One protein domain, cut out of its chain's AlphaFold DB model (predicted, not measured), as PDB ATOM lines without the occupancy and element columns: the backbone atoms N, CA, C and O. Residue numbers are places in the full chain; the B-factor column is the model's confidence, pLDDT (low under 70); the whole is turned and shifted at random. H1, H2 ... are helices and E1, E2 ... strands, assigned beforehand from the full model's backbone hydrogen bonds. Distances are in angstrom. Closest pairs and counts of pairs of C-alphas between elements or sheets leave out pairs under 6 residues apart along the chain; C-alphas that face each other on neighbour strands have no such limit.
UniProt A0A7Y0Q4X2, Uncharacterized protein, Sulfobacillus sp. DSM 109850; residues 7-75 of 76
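Overview. This is residues 7 to 75 of the 76 residues of an uncharacterized protein of Sulfobacillus sp. DSM 109850 (UniProt A0A7Y0Q4X2). A strongly twisted sheet of four strands has H1 slantwise over one face, while the short H2 packs on H1 and only grazes the sheet. The printed part has 69 residues with named elements in the order E1 H1 H2 E2 E3 E4; the sheet, E1 E2 E3 E4, is all antiparallel, and the class is mixed. It is compact, radius of gyration of the C-alphas 11.7 A, spanning 34 by 23 by 17 A.

Along the chain. E1, residues 7 to 12, 15.0 A, begins at C-alpha 7 (324.585, 367.242, 422.714). H1, residues 15 to 23, 12.1 A, and H2, residues 34 to 37, 4.9 A, follow. E2, residues 42 to 48, 20.0 A, E3, residues 56 to 63, 22.7 A, and E4, residues 66 to 74, 23.5 A, form a meander, each strand the antiparallel neighbour of the one before. E4 bends by 58 degrees at residue 69 and ends at C-alpha 74 (321.069, 352.912, 425.872).

Arrangement. Within hydrogen-bond range are N 9 and O 45 of E1 and E2, 2.8 A, N 46 and O 58 of the hairpin E2 and E3, 2.8 A, and N 59 and O 71 of the hairpin E3 and E4, 2.8 A. H1 is on the sheet, height 9.1 A, its closest C-alphas to E2 being Leu 18 and Leu 43, 6.4 A. H1 and H2 touch, closest at the C-alphas of Thr 23 and Ala 34, 6.0 A. In H1 every O i to N i+4 pair is within hydrogen-bond range; H2 is too short for one.

Size, cuts and confidence. The printed part has no cut and no long link. The farthest C-alphas, Ala 35 and Glu 51, are 34.9 A apart. The pLDDT is under 70 at residues 25 to 30, 49 to 54 and 75.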
ATOM      1  N   TYR A   7     323.384 366.438 422.913       83.69
ATOM      2  CA  TYR A   7     324.585 367.242 422.714       83.69
ATOM      3  C   TYR A   7     325.597 366.464 421.881       83.69
ATOM      4  O   TYR A   7     325.837 365.289 422.148       83.69
ATOM      5  N   CYS A   8     326.202 367.113 420.883       85.25
ATOM      6  CA  CYS A   8     327.318 366.526 420.147       85.25
ATOM      7  C   CYS A   8     328.530 366.452 421.083       85.25
ATOM      8  O   CYS A   8     329.081 367.478 421.478       85.25
ATOM      9  N   MET A   9     328.907 365.237 421.461       85.75
ATOM     10  CA  MET A   9     330.025 364.949 422.360       85.75
ATOM     11  C   MET A   9     331.331 364.736 421.594       85.75
ATOM     12  O   MET A   9     332.411 364.901 422.154       85.75
ATOM     13  N   GLY A  10     331.245 364.365 420.316       87.81
ATOM     14  CA  GLY A  10     332.418 364.067 419.510       87.81
ATOM     15  C   GLY A  10     332.127 364.055 418.020       87.81
ATOM     16  O   GLY A  10     331.006 363.820 417.569       87.81
ATOM     17  N   THR A  11     333.166 364.315 417.237       91.50
ATOM     18  CA  THR A  11     333.120 364.262 415.778       91.50
ATOM     19  C   THR A  11     334.411 363.645 415.267       91.50
ATOM     20  O   THR A  11     335.496 364.047 415.681       91.50
ATOM     21  N   LEU A  12     334.283 362.685 414.358       91.44
ATOM     22  CA  LEU A  12     335.388 361.996 413.716       91.44
ATOM     23  C   LEU A  12     335.278 362.162 412.202       91.44
ATOM     24  O   LEU A  12     334.260 361.815 411.605       91.44
ATOM     25  N   THR A  13     336.325 362.715 411.599       91.94
ATOM     26  CA  THR A  13     336.430 362.968 410.149       91.94
ATOM     27  C   THR A  13     337.632 362.272 409.516       91.94
ATOM     28  O   THR A  13     337.808 362.329 408.303       91.94
ATOM     29  N   ASP A  14     338.490 361.654 410.327       92.81
ATOM     30  CA  ASP A  14     339.535 360.764 409.831       92.81
ATOM     31  C   ASP A  14     338.860 359.497 409.300       92.81
ATOM     32  O   ASP A  14     338.169 358.806 410.050       92.81
ATOM     33  N   LEU A  15     339.009 359.234 408.000       88.50
ATOM     34  CA  LEU A  15     338.279 358.162 407.326       88.50
ATOM     35  C   LEU A  15     338.697 356.779 407.827       88.50
ATOM     36  O   LEU A  15     337.829 355.927 408.002       88.50
ATOM     37  N   ASP A  16     339.981 356.556 408.104       88.06
ATOM     38  CA  ASP A  16     340.477 355.254 408.553       88.06
ATOM     39  C   ASP A  16     339.995 354.964 409.978       88.06
ATOM     40  O   ASP A  16     339.465 353.884 410.264       88.06
ATOM     41  N   ALA A  17     340.091 355.961 410.861       87.12
ATOM     42  CA  ALA A  17     339.556 355.864 412.214       87.12
ATOM     43  C   ALA A  17     338.025 355.713 412.209       87.12
ATOM     44  O   ALA A  17     337.479 354.937 412.995       87.12
ATOM     45  N   LEU A  18     337.326 356.409 411.304       89.00
ATOM     46  CA  LEU A  18     335.878 356.300 411.134       89.00
ATOM     47  C   LEU A  18     335.483 354.888 410.728       89.00
ATOM     48  O   LEU A  18     334.600 354.318 411.367       89.00
ATOM     49  N   GLN A  19     336.121 354.310 409.706       86.94
ATOM     50  CA  GLN A  19     335.804 352.948 409.268       86.94
ATOM     51  C   GLN A  19     336.014 351.946 410.402       86.94
ATOM     52  O   GLN A  19     335.152 351.098 410.647       86.94
ATOM     53  N   ALA A  20     337.131 352.073 411.125       85.62
ATOM     54  CA  ALA A  20     337.433 351.208 412.256       85.62
ATOM     55  C   ALA A  20     336.363 351.327 413.356       85.62
ATOM     56  O   ALA A  20     335.833 350.319 413.826       85.62
ATOM     57  N   GLN A  21     335.984 352.548 413.734       84.25
ATOM     58  CA  GLN A  21     335.027 352.784 414.814       84.25
ATOM     59  C   GLN A  21     333.583 352.432 414.425       84.25
ATOM     60  O   GLN A  21     332.857 351.829 415.217       84.25
ATOM     61  N   ALA A  22     333.159 352.762 413.203       83.44
ATOM     62  CA  ALA A  22     331.798 352.525 412.724       83.44
ATOM     63  C   ALA A  22     331.464 351.031 412.619       83.44
ATOM     64  O   ALA A  22     330.338 350.632 412.918       83.44
ATOM     65  N   THR A  23     332.446 350.217 412.227       81.25
ATOM     66  CA  THR A  23     332.276 348.769 412.020       81.25
ATOM     67  C   THR A  23     332.587 347.933 413.262       81.25
ATOM     68  O   THR A  23     332.266 346.744 413.296       81.25
ATOM     69  N   THR A  24     333.168 348.534 414.306       81.19
ATOM     70  CA  THR A  24     333.384 347.847 415.584       81.19
ATOM     71  C   THR A  24     332.029 347.426 416.159       81.19
ATOM     72  O   THR A  24     331.079 348.209 416.188       81.19
ATOM     73  N   LEU A  25     331.914 346.168 416.581       66.19
ATOM     74  CA  LEU A  25     330.681 345.626 417.149       66.19
ATOM     75  C   LEU A  25     330.512 346.044 418.621       66.19
ATOM     76  O   LEU A  25     331.503 346.320 419.309       66.19
ATOM     77  N   PRO A  26     329.273 346.045 419.145       59.19
ATOM     78  CA  PRO A  26     329.029 346.221 420.572       59.19
ATOM     79  C   PRO A  26     329.848 345.224 421.420       59.19
ATOM     80  O   PRO A  26     330.058 344.088 420.992       59.19
ATOM     81  N   PRO A  27     330.301 345.609 422.629       59.69
ATOM     82  CA  PRO A  27     329.918 346.820 423.359       59.69
ATOM     83  C   PRO A  27     330.760 348.064 423.031       59.69
ATOM     84  O   PRO A  27     330.451 349.138 423.534       59.69
ATOM     85  N   PHE A  28     331.808 347.942 422.209       60.47
ATOM     86  CA  PHE A  28     332.784 349.021 421.980       60.47
ATOM     87  C   PHE A  28     332.598 349.771 420.656       60.47
ATOM     88  O   PHE A  28     333.346 350.702 420.366       60.47
ATOM     89  N   GLY A  29     331.606 349.393 419.852       62.69
ATOM     90  CA  GLY A  29     331.284 350.084 418.612       62.69
ATOM     91  C   GLY A  29     329.827 349.926 418.204       62.69
ATOM     92  O   GLY A  29     329.018 349.297 418.887       62.69
ATOM     93  N   HIS A  30     329.486 350.574 417.097       68.38
ATOM     94  CA  HIS A  30     328.103 350.855 416.710       68.38
ATOM     95  C   HIS A  30     327.512 349.771 415.805       68.38
ATOM     96  O   HIS A  30     326.296 349.716 415.636       68.38
ATOM     97  N   GLY A  31     328.367 348.909 415.243       76.06
ATOM     98  CA  GLY A  31     327.973 347.818 414.357       76.06
ATOM     99  C   GLY A  31     327.311 348.287 413.063       76.06
ATOM    100  O   GLY A  31     326.431 347.592 412.556       76.06
ATOM    101  N   PHE A  32     327.684 349.460 412.539       84.75
ATOM    102  CA  PHE A  32     327.189 349.888 411.235       84.75
ATOM    103  C   PHE A  32     327.659 348.923 410.149       84.75
ATOM    104  O   PHE A  32     328.779 348.409 410.185       84.75
ATOM    105  N   ASP A  33     326.794 348.713 409.159       86.44
ATOM    106  CA  ASP A  33     327.156 347.977 407.957       86.44
ATOM    107  C   ASP A  33     328.388 348.613 407.293       86.44
ATOM    108  O   ASP A  33     328.475 349.836 407.152       86.44
ATOM    109  N   ALA A  34     329.345 347.784 406.879       86.50
ATOM    110  CA  ALA A  34     330.604 348.264 406.324       86.50
ATOM    111  C   ALA A  34     330.411 349.034 405.007       86.50
ATOM    112  O   ALA A  34     331.124 350.007 404.764       86.50
ATOM    113  N   ALA A  35     329.438 348.656 404.170       88.62
ATOM    114  CA  ALA A  35     329.151 349.384 402.937       88.62
ATOM    115  C   ALA A  35     328.506 350.744 403.229       88.62
ATOM    116  O   ALA A  35     328.722 351.703 402.484       88.62
ATOM    117  N   LEU A  36     327.743 350.859 404.318       89.12
ATOM    118  CA  LEU A  36     327.228 352.144 404.792       89.12
ATOM    119  C   LEU A  36     328.342 353.018 405.387       89.12
ATOM    120  O   LEU A  36     328.425 354.200 405.063       89.12
ATOM    121  N   ALA A  37     329.222 352.442 406.207       88.81
ATOM    122  CA  ALA A  37     330.362 353.149 406.789       88.81
ATOM    123  C   ALA A  37     331.295 353.709 405.704       88.81
ATOM    124  O   ALA A  37     331.707 354.864 405.798       88.81
ATOM    125  N   GLN A  38     331.552 352.958 404.628       91.81
ATOM    126  CA  GLN A  38     332.369 353.402 403.485       91.81
ATOM    127  C   GLN A  38     331.810 354.620 402.745       91.81
ATOM    128  O   GLN A  38     332.556 355.329 402.073       91.81
ATOM    129  N   GLN A  39     330.504 354.869 402.843       93.12
ATOM    130  CA  GLN A  39     329.876 356.038 402.227       93.12
ATOM    131  C   GLN A  39     330.006 357.293 403.090       93.12
ATOM    132  O   GLN A  39     329.821 358.390 402.567       93.12
ATOM    133  N   ALA A  40     330.295 357.149 404.383       93.88
ATOM    134  CA  ALA A  40     330.363 358.260 405.317       93.88
ATOM    135  C   ALA A  40     331.695 359.014 405.215       93.88
ATOM    136  O   ALA A  40     332.758 358.417 405.065       93.88
ATOM    137  N   ASP A  41     331.633 360.336 405.350       95.38
ATOM    138  CA  ASP A  41     332.806 361.202 405.533       95.38
ATOM    139  C   ASP A  41     332.965 361.683 406.979       95.38
ATOM    140  O   ASP A  41     334.002 362.243 407.344       95.38
ATOM    141  N   ARG A  42     331.942 361.461 407.810       94.38
ATOM    142  CA  ARG A  42     331.924 361.907 409.194       94.38
ATOM    143  C   ARG A  42     331.096 360.984 410.076       94.38
ATOM    144  O   ARG A  42     330.021 360.529 409.689       94.38
ATOM    145  N   LEU A  43     331.589 360.752 411.285       92.50
ATOM    146  CA  LEU A  43     330.864 360.121 412.379       92.50
ATOM    147  C   LEU A  43     330.687 361.160 413.486       92.50
ATOM    148  O   LEU A  43     331.651 361.789 413.918       92.50
ATOM    149  N   GLU A  44     329.460 361.346 413.951       93.31
ATOM    150  CA  GLU A  44     329.156 362.188 415.105       93.31
ATOM    151  C   GLU A  44     328.628 361.334 416.255       93.31
ATOM    152  O   GLU A  44     327.831 360.416 416.046       93.31
ATOM    153  N   VAL A  45     329.054 361.669 417.469       89.19
ATOM    154  CA  VAL A  45     328.614 361.034 418.710       89.19
ATOM    155  C   VAL A  45     327.793 362.045 419.488       89.19
ATOM    156  O   VAL A  45     328.270 363.138 419.787       89.19
ATOM    157  N   TRP A  46     326.564 361.681 419.815       88.69
ATOM    158  CA  TRP A  46     325.597 362.520 420.500       88.69
ATOM    159  C   TRP A  46     325.159 361.836 421.789       88.69
ATOM    160  O   TRP A  46     324.858 360.653 421.761       88.69
ATOM    161  N   GLY A  47     325.107 362.552 422.904       85.38
ATOM    162  CA  GLY A  47     324.639 362.015 424.185       85.38
ATOM    163  C   GLY A  47     323.455 362.806 424.715       85.38
ATOM    164  O   GLY A  47     323.359 364.015 424.479       85.38
ATOM    165  N   THR A  48     322.549 362.134 425.417       80.31
ATOM    166  CA  THR A  48     321.587 362.785 426.317       80.31
ATOM    167  C   THR A  48     322.220 362.979 427.697       80.31
ATOM    168  O   THR A  48     323.170 362.289 428.053       80.31
ATOM    169  N   THR A  49     321.731 363.955 428.460       66.19
ATOM    170  CA  THR A  49     322.274 364.309 429.786       66.19
ATOM    171  C   THR A  49     321.244 364.173 430.909       66.19
ATOM    172  O   THR A  49     321.440 364.762 431.971       66.19
ATOM    173  N   GLU A  50     320.116 363.500 430.681       56.44
ATOM    174  CA  GLU A  50     318.989 363.510 431.618       56.44
ATOM    175  C   GLU A  50     318.677 362.094 432.100       56.44
ATOM    176  O   GLU A  50     318.121 361.286 431.361       56.44
ATOM    177  N   GLU A  51     319.053 361.879 433.364       55.75
ATOM    178  CA  GLU A  51     318.832 360.741 434.261       55.75
ATOM    179  C   GLU A  51     318.061 359.530 433.692       55.75
ATOM    180  O   GLU A  51     316.923 359.615 433.222       55.75
ATOM    181  N   ALA A  52     318.670 358.348 433.846       47.38
ATOM    182  CA  ALA A  52     318.097 357.040 433.528       47.38
ATOM    183  C   ALA A  52     316.601 356.914 433.914       47.38
ATOM    184  O   ALA A  52     316.198 357.357 434.992       47.38
ATOM    185  N   PRO A  53     315.764 356.252 433.086       55.19
ATOM    186  CA  PRO A  53     316.125 355.209 432.116       55.19
ATOM    187  C   PRO A  53     316.243 355.670 430.652       55.19
ATOM    188  O   PRO A  53     316.305 354.823 429.763       55.19
ATOM    189  N   ALA A  54     316.229 356.977 430.377       63.34
ATOM    190  CA  ALA A  54     316.148 357.504 429.013       63.34
ATOM    191  C   ALA A  54     317.499 357.879 428.385       63.34
ATOM    192  O   ALA A  54     317.509 358.334 427.240       63.34
ATOM    193  N   ASP A  55     318.615 357.681 429.096       75.25
ATOM    194  CA  ASP A  55     319.919 358.070 428.577       75.25
ATOM    195  C   ASP A  55     320.401 357.149 427.456       75.25
ATOM    196  O   ASP A  55     320.386 355.919 427.575       75.25
ATOM    197  N   TYR A  56     320.835 357.747 426.348       81.56
ATOM    198  CA  TYR A  56     321.436 357.029 425.237       81.56
ATOM    199  C   TYR A  56     322.561 357.832 424.594       81.56
ATOM    200  O   TYR A  56     322.495 359.057 424.469       81.56
ATOM    201  N   THR A  57     323.546 357.100 424.082       84.81
ATOM    202  CA  THR A  57     324.481 357.632 423.099       84.81
ATOM    203  C   THR A  57     323.983 357.279 421.697       84.81
ATOM    204  O   THR A  57     323.664 356.131 421.381       84.81
ATOM    205  N   GLU A  58     323.880 358.286 420.841       88.50
ATOM    206  CA  GLU A  58     323.514 358.191 419.439       88.50
ATOM    207  C   GLU A  58     324.726 358.448 418.552       88.50
ATOM    208  O   GLU A  58     325.393 359.475 418.629       88.50
ATOM    209  N   PHE A  59     324.969 357.511 417.653       89.50
ATOM    210  CA  PHE A  59     326.021 357.571 416.662       89.50
ATOM    211  C   PHE A  59     325.386 357.874 415.319       89.50
ATOM    212  O   PHE A  59     324.438 357.196 414.914       89.50
ATOM    213  N   ARG A  60     325.885 358.895 414.629       92.50
ATOM    214  CA  ARG A  60     325.392 359.312 413.316       92.50
ATOM    215  C   ARG A  60     326.506 359.197 412.294       92.50
ATOM    216  O   ARG A  60     327.537 359.838 412.454       92.50
ATOM    217  N   LEU A  61     326.275 358.439 411.230       93.69
ATOM    218  CA  LEU A  61     327.094 358.493 410.023       93.69
ATOM    219  C   LEU A  61     326.553 359.584 409.112       93.69
ATOM    220  O   LEU A  61     325.346 359.628 408.850       93.69
ATOM    221  N   LEU A  62     327.436 360.440 408.612       95.81
ATOM    222  CA  LEU A  62     327.094 361.508 407.692       95.81
ATOM    223  C   LEU A  62     327.881 361.398 406.393       95.81
ATOM    224  O   LEU A  62     329.029 360.960 406.374       95.81
ATOM    225  N   LYS A  63     327.232 361.839 405.318       95.75
ATOM    226  CA  LYS A  63     327.808 362.042 403.995       95.75
ATOM    227  C   LYS A  63     327.346 363.389 403.460       95.75
ATOM    228  O   LYS A  63     326.142 363.638 403.377       95.75
ATOM    229  N   ASP A  64     328.286 364.273 403.149       94.69
ATOM    230  CA  ASP A  64     328.036 365.611 402.609       94.69
ATOM    231  C   ASP A  64     327.037 366.407 403.480       94.69
ATOM    232  O   ASP A  64     326.128 367.088 402.997       94.69
ATOM    233  N   GLY A  65     327.168 366.267 404.805       92.50
ATOM    234  CA  GLY A  65     326.310 366.915 405.803       92.50
ATOM    235  C   GLY A  65     324.932 366.275 406.009       92.50
ATOM    236  O   GLY A  65     324.136 366.799 406.789       92.50
ATOM    237  N   ARG A  66     324.629 365.151 405.351       95.12
ATOM    238  CA  ARG A  66     323.375 364.400 405.523       95.12
ATOM    239  C   ARG A  66     323.605 363.142 406.338       95.12
ATOM    240  O   ARG A  66     324.540 362.403 406.064       95.12
ATOM    241  N   VAL A  67     322.720 362.869 407.293       94.50
ATOM    242  CA  VAL A  67     322.750 361.619 408.061       94.50
ATOM    243  C   VAL A  67     322.340 360.459 407.154       94.50
ATOM    244  O   VAL A  67     321.237 360.462 406.609       94.50
ATOM    245  N   ILE A  68     323.226 359.476 407.008       94.19
ATOM    246  CA  ILE A  68     323.000 358.250 406.228       94.19
ATOM    247  C   ILE A  68     322.829 357.011 407.115       94.19
ATOM    248  O   ILE A  68     322.318 355.997 406.653       94.19
ATOM    249  N   GLY A  69     323.202 357.090 408.395       90.81
ATOM    250  CA  GLY A  69     323.028 356.005 409.359       90.81
ATOM    251  C   GLY A  69     322.919 356.525 410.786       90.81
ATOM    252  O   GLY A  69     323.579 357.500 411.138       90.81
ATOM    253  N   VAL A  70     322.084 355.874 411.601       91.69
ATOM    254  CA  VAL A  70     321.925 356.180 413.028       91.69
ATOM    255  C   VAL A  70     321.905 354.886 413.833       91.69
ATOM    256  O   VAL A  70     321.160 353.968 413.498       91.69
ATOM    257  N   ALA A  71     322.685 354.836 414.907       87.75
ATOM    258  CA  ALA A  71     322.654 353.768 415.901       87.75
ATOM    259  C   ALA A  71     322.505 354.389 417.292       87.75
ATOM    260  O   ALA A  71     323.147 355.392 417.590       87.75
ATOM    261  N   ARG A  72     321.655 353.810 418.143       86.94
ATOM    262  CA  ARG A  72     321.434 354.274 419.520       86.94
ATOM    263  C   ARG A  72     321.781 353.167 420.495       86.94
ATOM    264  O   ARG A  72     321.277 352.054 420.353       86.94
ATOM    265  N   ILE A  73     322.605 353.492 421.481       81.88
ATOM    266  CA  ILE A  73     323.004 352.586 422.552       81.88
ATOM    267  C   ILE A  73     322.485 353.167 423.875       81.88
ATOM    268  O   ILE A  73     322.917 354.254 424.258       81.88
ATOM    269  N   PRO A  74     321.545 352.489 424.558       79.06
ATOM    270  CA  PRO A  74     321.069 352.912 425.872       79.06
ATOM    271  C   PRO A  74     322.176 352.825 426.930       79.06
ATOM    272  O   PRO A  74     322.917 351.842 426.955       79.06
ATOM    273  N   GLY A  75     322.236 353.804 427.832       65.69
ATOM    274  CA  GLY A  75     323.077 353.775 429.033       65.69
ATOM    275  C   GLY A  75     324.591 353.834 428.797       65.69
ATOM    276  O   GLY A  75     325.334 353.374 429.663       65.69
TER     277      GLY A  75